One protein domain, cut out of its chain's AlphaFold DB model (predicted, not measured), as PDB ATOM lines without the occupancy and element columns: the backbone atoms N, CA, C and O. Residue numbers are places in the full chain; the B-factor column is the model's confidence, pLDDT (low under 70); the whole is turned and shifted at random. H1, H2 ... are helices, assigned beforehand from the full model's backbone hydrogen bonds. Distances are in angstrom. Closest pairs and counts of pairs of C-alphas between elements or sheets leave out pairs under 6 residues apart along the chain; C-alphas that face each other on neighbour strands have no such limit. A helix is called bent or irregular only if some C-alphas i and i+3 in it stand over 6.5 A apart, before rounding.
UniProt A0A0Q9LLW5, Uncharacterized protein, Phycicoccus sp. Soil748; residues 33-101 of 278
ATOM      1  N   ALA A  33     -44.218  58.896  12.355       84.75
ATOM      2  CA  ALA A  33     -45.030  58.572  13.522       84.75
ATOM      3  C   ALA A  33     -44.177  58.499  14.792       84.75
ATOM      4  O   ALA A  33     -43.052  57.986  14.755       84.75
ATOM      5  N   THR A  34     -44.739  58.947  15.914       89.06
ATOM      6  CA  THR A  34     -44.123  58.815  17.240       89.06
ATOM      7  C   THR A  34     -43.945  57.340  17.612       89.06
ATOM      8  O   THR A  34     -44.620  56.461  17.070       89.06
ATOM      9  N   GLN A  35     -43.023  57.043  18.535       86.75
ATOM     10  CA  GLN A  35     -42.858  55.675  19.046       86.75
ATOM     11  C   GLN A  35     -44.154  55.161  19.692       86.75
ATOM     12  O   GLN A  35     -44.557  54.037  19.408       86.75
ATOM     13  N   GLN A  36     -44.837  56.014  20.463       88.50
ATOM     14  CA  GLN A  36     -46.114  55.694  21.104       88.50
ATOM     15  C   GLN A  36     -47.187  55.281  20.086       88.50
ATOM     16  O   GLN A  36     -47.741  54.195  20.199       88.50
ATOM     17  N   ALA A  37     -47.400  56.082  19.034       90.31
ATOM     18  CA  ALA A  37     -48.410  55.783  18.017       90.31
ATOM     19  C   ALA A  37     -48.114  54.478  17.259       90.31
ATOM     20  O   ALA A  37     -49.025  53.746  16.877       90.31
ATOM     21  N   ARG A  38     -46.830  54.157  17.034       90.31
ATOM     22  CA  ARG A  38     -46.452  52.856  16.460       90.31
ATOM     23  C   ARG A  38     -46.776  51.728  17.413       90.31
ATOM     24  O   ARG A  38     -47.294  50.717  16.957       90.31
ATOM     25  N   PHE A  39     -46.452  51.885  18.692       91.56
ATOM     26  CA  PHE A  39     -46.700  50.852  19.683       91.56
ATOM     27  C   PHE A  39     -48.196  50.560  19.813       91.56
ATOM     28  O   PHE A  39     -48.585  49.413  19.646       91.56
ATOM     29  N   GLU A  40     -49.028  51.590  19.968       90.75
ATOM     30  CA  GLU A  40     -50.493  51.470  20.045       90.75
ATOM     31  C   GLU A  40     -51.076  50.744  18.829       90.75
ATOM     32  O   GLU A  40     -51.738  49.722  18.985       90.75
ATOM     33  N   TRP A  41     -50.725  51.179  17.613       93.88
ATOM     34  CA  TRP A  41     -51.143  50.494  16.384       93.88
ATOM     35  C   TRP A  41     -50.694  49.025  16.348       93.88
ATOM     36  O   TRP A  41     -51.417  48.146  15.883       93.88
ATOM     37  N   SER A  42     -49.494  48.734  16.855       94.56
ATOM     38  CA  SER A  42     -48.984  47.361  16.909       94.56
ATOM     39  C   SER A  42     -49.819  46.502  17.849       94.56
ATOM     40  O   SER A  42     -50.134  45.367  17.507       94.56
ATOM     41  N   LEU A  43     -50.188  47.041  19.015       93.62
ATOM     42  CA  LEU A  43     -51.034  46.350  19.980       93.62
ATOM     43  C   LEU A  43     -52.424  46.081  19.406       93.62
ATOM     44  O   LEU A  43     -52.932  44.983  19.595       93.62
ATOM     45  N   GLU A  44     -53.007  47.013  18.650       93.81
ATOM     46  CA  GLU A  44     -54.295  46.799  17.975       93.81
ATOM     47  C   GLU A  44     -54.236  45.650  16.960       93.81
ATOM     48  O   GLU A  44     -55.104  44.775  16.953       93.81
ATOM     49  N   VAL A  45     -53.192  45.608  16.127       94.75
ATOM     50  CA  VAL A  45     -53.004  44.539  15.133       94.75
ATOM     51  C   VAL A  45     -52.739  43.193  15.808       94.75
ATOM     52  O   VAL A  45     -53.317  42.179  15.420       94.75
ATOM     53  N   LEU A  46     -51.876  43.166  16.823       95.38
ATOM     54  CA  LEU A  46     -51.578  41.942  17.567       95.38
ATOM     55  C   LEU A  46     -52.812  41.450  18.333       95.38
ATOM     56  O   LEU A  46     -53.100  40.259  18.302       95.38
ATOM     57  N   HIS A  47     -53.588  42.354  18.937       94.38
ATOM     58  CA  HIS A  47     -54.868  42.033  19.567       94.38
ATOM     59  C   HIS A  47     -55.843  41.411  18.568       94.38
ATOM     60  O   HIS A  47     -56.500  40.423  18.877       94.38
ATOM     61  N   TYR A  48     -55.919  41.968  17.360       94.25
ATOM     62  CA  TYR A  48     -56.797  41.461  16.315       94.25
ATOM     63  C   TYR A  48     -56.469  40.011  15.919       94.25
ATOM     64  O   TYR A  48     -57.379  39.193  15.816       94.25
ATOM     65  N   PHE A  49     -55.189  39.676  15.722       95.44
ATOM     66  CA  PHE A  49     -54.790  38.332  15.284       95.44
ATOM     67  C   PHE A  49     -54.649  37.313  16.419       95.44
ATOM     68  O   PHE A  49     -54.866  36.125  16.197       95.44
ATOM     69  N   LEU A  50     -54.232  37.754  17.606       95.50
ATOM     70  CA  LEU A  50     -53.789  36.868  18.687       95.50
ATOM     71  C   LEU A  50     -54.634  37.017  19.958       95.50
ATOM     72  O   LEU A  50     -54.525  36.190  20.852       95.50
ATOM     73  N   GLY A  51     -55.506  38.023  20.041       94.38
ATOM     74  CA  GLY A  51     -56.382  38.282  21.183       94.38
ATOM     75  C   GLY A  51     -55.677  38.818  22.428       94.38
ATOM     76  O   GLY A  51     -54.451  38.902  22.517       94.38
ATOM     77  N   SER A  52     -56.485  39.218  23.414       93.75
ATOM     78  CA  SER A  52     -56.002  39.875  24.636       93.75
ATOM     79  C   SER A  52     -55.162  38.943  25.508       93.75
ATOM     80  O   SER A  52     -54.140  39.364  26.039       93.75
ATOM     81  N   ASP A  53     -55.552  37.672  25.615       93.81
ATOM     82  CA  ASP A  53     -54.853  36.681  26.439       93.81
ATOM     83  C   ASP A  53     -53.399  36.476  25.982       93.81
ATOM     84  O   ASP A  53     -52.493  36.355  26.809       93.81
ATOM     85  N   TRP A  54     -53.152  36.502  24.667       93.56
ATOM     86  CA  TRP A  54     -51.797  36.439  24.124       93.56
ATOM     87  C   TRP A  54     -50.995  37.696  24.458       93.56
ATOM     88  O   TRP A  54     -49.840  37.594  24.866       93.56
ATOM     89  N   LEU A  55     -51.602  38.881  24.329       92.00
ATOM     90  CA  LEU A  55     -50.936  40.145  24.658       92.00
ATOM     91  C   LEU A  55     -50.540  40.207  26.129       92.00
ATOM     92  O   LEU A  55     -49.395  40.532  26.432       92.00
ATOM     93  N   ILE A  56     -51.448  39.831  27.030       89.31
ATOM     94  CA  ILE A  56     -51.163  39.785  28.466       89.31
ATOM     95  C   ILE A  56     -49.966  38.864  28.720       89.31
ATOM     96  O   ILE A  56     -49.031  39.229  29.430       89.31
ATOM     97  N   ARG A  57     -49.959  37.686  28.087       87.81
ATOM     98  CA  ARG A  57     -48.891  36.696  28.234       87.81
ATOM     99  C   ARG A  57     -47.536  37.180  27.718       87.81
ATOM    100  O   ARG A  57     -46.528  36.929  28.366       87.81
ATOM    101  N   GLU A  58     -47.497  37.797  26.542       88.94
ATOM    102  CA  GLU A  58     -46.242  38.124  25.854       88.94
ATOM    103  C   GLU A  58     -45.756  39.555  26.103       88.94
ATOM    104  O   GLU A  58     -44.623  39.867  25.751       88.94
ATOM    105  N   ILE A  59     -46.580  40.445  26.663       84.50
ATOM    106  CA  ILE A  59     -46.240  41.867  26.855       84.50
ATOM    107  C   ILE A  59     -46.356  42.299  28.318       84.50
ATOM    108  O   ILE A  59     -45.493  43.045  28.787       84.50
ATOM    109  N   ASP A  60     -47.369  41.821  29.044       78.94
ATOM    110  CA  ASP A  60     -47.654  42.303  30.402       78.94
ATOM    111  C   ASP A  60     -47.129  41.380  31.510       78.94
ATOM    112  O   ASP A  60     -46.919  41.833  32.640       78.94
ATOM    113  N   ASP A  61     -46.879  40.103  31.212       78.56
ATOM    114  CA  ASP A  61     -46.386  39.136  32.192       78.56
ATOM    115  C   ASP A  61     -44.886  39.315  32.479       78.56
ATOM    116  O   ASP A  61     -44.024  38.593  31.982       78.56
ATOM    117  N   LYS A  62     -44.572  40.282  33.346       64.75
ATOM    118  CA  LYS A  62     -43.209  40.643  33.785       64.75
ATOM    119  C   LYS A  62     -42.442  39.523  34.511       64.75
ATOM    120  O   LYS A  62     -41.312  39.755  34.932       64.75
ATOM    121  N   GLY A  63     -43.046  38.351  34.719       59.47
ATOM    122  CA  GLY A  63     -42.413  37.200  35.366       59.47
ATOM    123  C   GLY A  63     -41.642  36.277  34.421       59.47
ATOM    124  O   GLY A  63     -41.086  35.283  34.890       59.47
ATOM    125  N   ARG A  64     -41.629  36.555  33.109       65.00
ATOM    126  CA  ARG A  64     -41.007  35.692  32.096       65.00
ATOM    127  C   ARG A  64     -40.059  36.463  31.183       65.00
ATOM    128  O   ARG A  64     -40.388  37.550  30.719       65.00
ATOM    129  N   ASP A  65     -38.927  35.850  30.858       63.34
ATOM    130  CA  ASP A  65     -38.057  36.316  29.778       63.34
ATOM    131  C   ASP A  65     -38.725  35.979  28.436       63.34
ATOM    132  O   ASP A  65     -39.229  34.866  28.232       63.34
ATOM    133  N   GLY A  66     -38.766  36.934  27.505       70.19
ATOM    134  CA  GLY A  66     -39.567  36.791  26.291       70.19
ATOM    135  C   GLY A  66     -39.062  37.593  25.100       70.19
ATOM    136  O   GLY A  66     -38.211  38.473  25.183       70.19
ATOM    137  N   TYR A  67     -39.598  37.297  23.914       78.56
ATOM    138  CA  TYR A  67     -39.236  38.054  22.713       78.56
ATOM    139  C   TYR A  67     -39.728  39.511  22.783       78.56
ATOM    140  O   TYR A  67     -39.049  40.402  22.279       78.56
ATOM    141  N   LEU A  68     -40.867  39.777  23.425       82.38
ATOM    142  CA  LEU A  68     -41.368  41.138  23.667       82.38
ATOM    143  C   LEU A  68     -41.122  41.615  25.112       82.38
ATOM    144  O   LEU A  68     -41.118  42.822  25.358       82.38
ATOM    145  N   LEU A  69     -40.830  40.690  26.031       71.75
ATOM    146  CA  LEU A  69     -40.421  40.939  27.414       71.75
ATOM    147  C   LEU A  69     -38.891  40.963  27.475       71.75
ATOM    148  O   LEU A  69     -38.250  39.932  27.640       71.75
ATOM    149  N   LEU A  70     -38.287  42.124  27.236       61.09
ATOM    150  CA  LEU A  70     -36.832  42.247  27.313       61.09
ATOM    151  C   LEU A  70     -36.386  42.194  28.773       61.09
ATOM    152  O   LEU A  70     -36.914  42.956  29.583       61.09
ATOM    153  N   ASP A  71     -35.413  41.329  29.068       52.78
ATOM    154  CA  ASP A  71     -34.844  41.106  30.398       52.78
ATOM    155  C   ASP A  71     -34.618  42.417  31.158       52.78
ATOM    156  O   ASP A  71     -33.748  43.235  30.843       52.78
ATOM    157  N   GLY A  72     -35.405  42.594  32.206       51.47
ATOM    158  CA  GLY A  72     -35.219  43.628  33.199       51.47
ATOM    159  C   GLY A  72     -35.911  43.169  34.464       51.47
ATOM    160  O   GLY A  72     -37.100  42.855  34.436       51.47
ATOM    161  N   ALA A  73     -35.182  43.131  35.584       53.16
ATOM    162  CA  ALA A  73     -35.810  42.990  36.893       53.16
ATOM    163  C   ALA A  73     -36.992  43.967  36.976       53.16
ATOM    164  O   ALA A  73     -36.866  45.109  36.521       53.16
ATOM    165  N   ALA A  74     -38.133  43.515  37.504       51.06
ATOM    166  CA  ALA A  74     -39.354  44.309  37.591       51.06
ATOM    167  C   ALA A  74     -39.041  45.731  38.108       51.06
ATOM    168  O   ALA A  74     -38.747  45.915  39.286       51.06
ATOM    169  N   GLY A  75     -39.049  46.725  37.207       56.19
ATOM    170  CA  GLY A  75     -38.717  48.123  37.518       56.19
ATOM    171  C   GLY A  75     -37.547  48.755  36.748       56.19
ATOM    172  O   GLY A  75     -37.411  49.972  36.808       56.19
ATOM    173  N   ALA A  76     -36.743  48.000  35.989       59.81
ATOM    174  CA  ALA A  76     -35.603  48.534  35.223       59.81
ATOM    175  C   ALA A  76     -35.856  48.605  33.702       59.81
ATOM    176  O   ALA A  76     -34.979  48.271  32.902       59.81
ATOM    177  N   ASP A  77     -37.053  49.030  33.283       69.06
ATOM    178  CA  ASP A  77     -37.351  49.242  31.861       69.06
ATOM    179  C   ASP A  77     -36.597  50.485  31.372       69.06
ATOM    180  O   ASP A  77     -37.030  51.629  31.527       69.06
ATOM    181  N   THR A  78     -35.389  50.273  30.859       80.81
ATOM    182  CA  THR A  78     -34.603  51.361  30.279       80.81
ATOM    183  C   THR A  78     -35.291  51.862  29.007       80.81
ATOM    184  O   THR A  78     -35.943  51.098  28.295       80.81
ATOM    185  N   ALA A  79     -35.095  53.134  28.643       81.50
ATOM    186  CA  ALA A  79     -35.612  53.681  27.378       81.50
ATOM    187  C   ALA A  79     -35.201  52.836  26.150       81.50
ATOM    188  O   ALA A  79     -35.904  52.784  25.137       81.50
ATOM    189  N   TYR A  80     -34.067  52.143  26.268       81.12
ATOM    190  CA  TYR A  80     -33.587  51.162  25.313       81.12
ATOM    191  C   TYR A  80     -34.536  49.970  25.149       81.12
ATOM    192  O   TYR A  80     -34.954  49.677  24.028       81.12
ATOM    193  N   MET A  81     -34.898  49.316  26.257       82.25
ATOM    194  CA  MET A  81     -35.787  48.155  26.240       82.25
ATOM    195  C   MET A  81     -37.177  48.548  25.728       82.25
ATOM    196  O   MET A  81     -37.700  47.923  24.807       82.25
ATOM    197  N   ALA A  82     -37.728  49.672  26.189       83.56
ATOM    198  CA  ALA A  82     -38.999  50.182  25.675       83.56
ATOM    199  C   ALA A  82     -38.977  50.430  24.150       83.56
ATOM    200  O   ALA A  82     -39.916  50.053  23.436       83.56
ATOM    201  N   THR A  83     -37.887  51.013  23.630       85.19
ATOM    202  CA  THR A  83     -37.703  51.239  22.184       85.19
ATOM    203  C   THR A  83     -37.648  49.920  21.419       85.19
ATOM    204  O   THR A  83     -38.254  49.781  20.352       85.19
ATOM    205  N   GLU A  84     -36.932  48.932  21.945       85.00
ATOM    206  CA  GLU A  84     -36.803  47.641  21.288       85.00
ATOM    207  C   GLU A  84     -38.106  46.839  21.307       85.00
ATOM    208  O   GLU A  84     -38.498  46.315  20.261       85.00
ATOM    209  N   ARG A  85     -38.810  46.788  22.440       88.06
ATOM    210  CA  ARG A  85     -40.129  46.151  22.541       88.06
ATOM    211  C   ARG A  85     -41.092  46.761  21.529       88.06
ATOM    212  O   ARG A  85     -41.740  46.032  20.781       88.06
ATOM    213  N   THR A  86     -41.101  48.092  21.429       89.75
ATOM    214  CA  THR A  86     -41.899  48.820  20.433       89.75
ATOM    215  C   THR A  86     -41.542  48.405  19.009       89.75
ATOM    216  O   THR A  86     -42.429  48.115  18.208       89.75
ATOM    217  N   ALA A  87     -40.250  48.336  18.677       90.19
ATOM    218  CA  ALA A  87     -39.807  47.932  17.346       90.19
ATOM    219  C   ALA A  87     -40.194  46.480  17.020       90.19
ATOM    220  O   ALA A  87     -40.677  46.213  15.921       90.19
ATOM    221  N   ARG A  88     -40.009  45.544  17.960       92.31
ATOM    222  CA  ARG A  88     -40.357  44.126  17.779       92.31
ATOM    223  C   ARG A  88     -41.864  43.940  17.586       92.31
ATOM    224  O   ARG A  88     -42.254  43.273  16.631       92.31
ATOM    225  N   ALA A  89     -42.692  44.583  18.413       93.94
ATOM    226  CA  ALA A  89     -44.151  44.546  18.283       93.94
ATOM    227  C   ALA A  89     -44.616  45.131  16.941       93.94
ATOM    228  O   ALA A  89     -45.368  44.485  16.214       93.94
ATOM    229  N   TYR A  90     -44.094  46.306  16.571       93.75
ATOM    230  CA  TYR A  90     -44.406  46.960  15.298       93.75
ATOM    231  C   TYR A  90     -44.100  46.087  14.104       93.75
ATOM    232  O   TYR A  90     -44.923  45.931  13.203       93.75
ATOM    233  N   TYR A  91     -42.922  45.485  14.096       94.44
ATOM    234  CA  TYR A  91     -42.567  44.662  12.973       94.44
ATOM    235  C   TYR A  91     -43.310  43.325  12.927       94.44
ATOM    236  O   TYR A  91     -43.635  42.879  11.831       94.44
ATOM    237  N   LEU A  92     -43.596  42.696  14.072       96.25
ATOM    238  CA  LEU A  92     -44.417  41.486  14.103       96.25
ATOM    239  C   LEU A  92     -45.826  41.774  13.568       96.25
ATOM    240  O   LEU A  92     -46.321  41.025  12.732       96.25
ATOM    241  N   ALA A  93     -46.428  42.899  13.968       96.19
ATOM    242  CA  ALA A  93     -47.705  43.365  13.432       96.19
ATOM    243  C   ALA A  93     -47.657  43.559  11.903       96.19
ATOM    244  O   ALA A  93     -48.541  43.095  11.183       96.19
ATOM    245  N   GLN A  94     -46.601  44.199  11.385       95.38
ATOM    246  CA  GLN A  94     -46.409  44.353   9.939       95.38
ATOM    247  C   GLN A  94     -46.258  43.016   9.211       95.38
ATOM    248  O   GLN A  94     -46.818  42.848   8.128       95.38
ATOM    249  N   ASP A  95     -45.487  42.087   9.775       97.31
ATOM    250  CA  ASP A  95     -45.255  40.790   9.152       97.31
ATOM    251  C   ASP A  95     -46.545  39.953   9.153       97.31
ATOM    252  O   ASP A  95     -46.885  39.404   8.108       97.31
ATOM    253  N   LEU A  96     -47.324  39.950  10.244       97.31
ATOM    254  CA  LEU A  96     -48.644  39.302  10.314       97.31
ATOM    255  C   LEU A  96     -49.608  39.832   9.252       97.31
ATOM    256  O   LEU A  96     -50.222  39.057   8.523       97.31
ATOM    257  N   LEU A  97     -49.695  41.157   9.101       95.69
ATOM    258  CA  LEU A  97     -50.512  41.764   8.050       95.69
ATOM    259  C   LEU A  97     -50.046  41.365   6.647       95.69
ATOM    260  O   LEU A  97     -50.879  41.217   5.753       95.69
ATOM    261  N   ALA A  98     -48.738  41.199   6.439       95.69
ATOM    262  CA  ALA A  98     -48.202  40.759   5.157       95.69
ATOM    263  C   ALA A  98     -48.570  39.300   4.854       95.69
ATOM    264  O   ALA A  98     -48.861  38.983   3.704       95.69
ATOM    265  N   VAL A  99     -48.590  38.425   5.864       97.38
ATOM    266  CA  VAL A  99     -48.826  36.986   5.674       97.38
ATOM    267  C   VAL A  99     -50.279  36.555   5.850       97.38
ATOM    268  O   VAL A  99     -50.585  35.402   5.588       97.38
ATOM    269  N   GLN A 100     -51.201  37.444   6.220       96.69
ATOM    270  CA  GLN A 100     -52.597  37.087   6.536       96.69
ATOM    271  C   GLN A 100     -53.379  36.364   5.415       96.69
ATOM    272  O   GLN A 100     -54.508  35.936   5.632       96.69
ATOM    273  N   ARG A 101     -52.827  36.300   4.196       96.06
ATOM    274  CA  ARG A 101     -53.442  35.679   3.012       96.06
ATOM    275  C   ARG A 101     -52.711  34.434   2.509       96.06
ATOM    276  O   ARG A 101     -53.049  33.962   1.430       96.06
TER     277      ARG A 101
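Overview. This is residues 33 to 101 of the 278 residues of an uncharacterized protein of Phycicoccus sp. Soil748 (UniProt A0A0Q9LLW5). Two helices cross as a slanting X, the arm H1a of bent H1 packing on H2, while the shorter arm H1b folds back beyond the bend and a long loop leads on to H2. The printed part has 69 residues, two named helices in the order H1, H2, no named strand, and is all helix. It is compact, radius of gyration of the C-alphas 12.0 A, with a flat outline of 39 by 27 by 15 A.

Arrangement. H1, residues 35 to 60, was assigned as one helix by its hydrogen bonds but is bent: C-alphas 49 and 52 are 9.6 A apart. Its arms H1a, residues 35 to 49, and H1b, residues 52 to 60, touch, H1a with residues 43 to 47 alone; they run opposite ways at a steep tilt of 38 degrees, the closest C-alphas, of His 47 and Leu 55, 6.7 A apart. H2, residues 79 to 99, touches H1a, the same way at a steep tilt of 42 degrees; the closest C-alphas, of Ser 42 and Tyr 90, are 4.9 A apart. H1b and H2 are apart. In H1a, H1b and H2 every O i to N i+4 pair is within hydrogen-bond range.

Along the chain. H1a begins at C-alpha 35 (-42.858, 55.675, 19.046) and measures 21.4 A; H1b measures 10.4 A. H2 measures 30.4 A, ending at C-alpha 99 (-48.826, 36.986, 5.674).

Size, cuts and confidence. The two farthest C-alphas, of Gly 75 and Arg 101, are 39.5 A apart. The printed part has no cut. The link from H1 to H2, residues 61 to 78, is long; pLDDT is under 70 at residues 62 to 65 and 70 to 77.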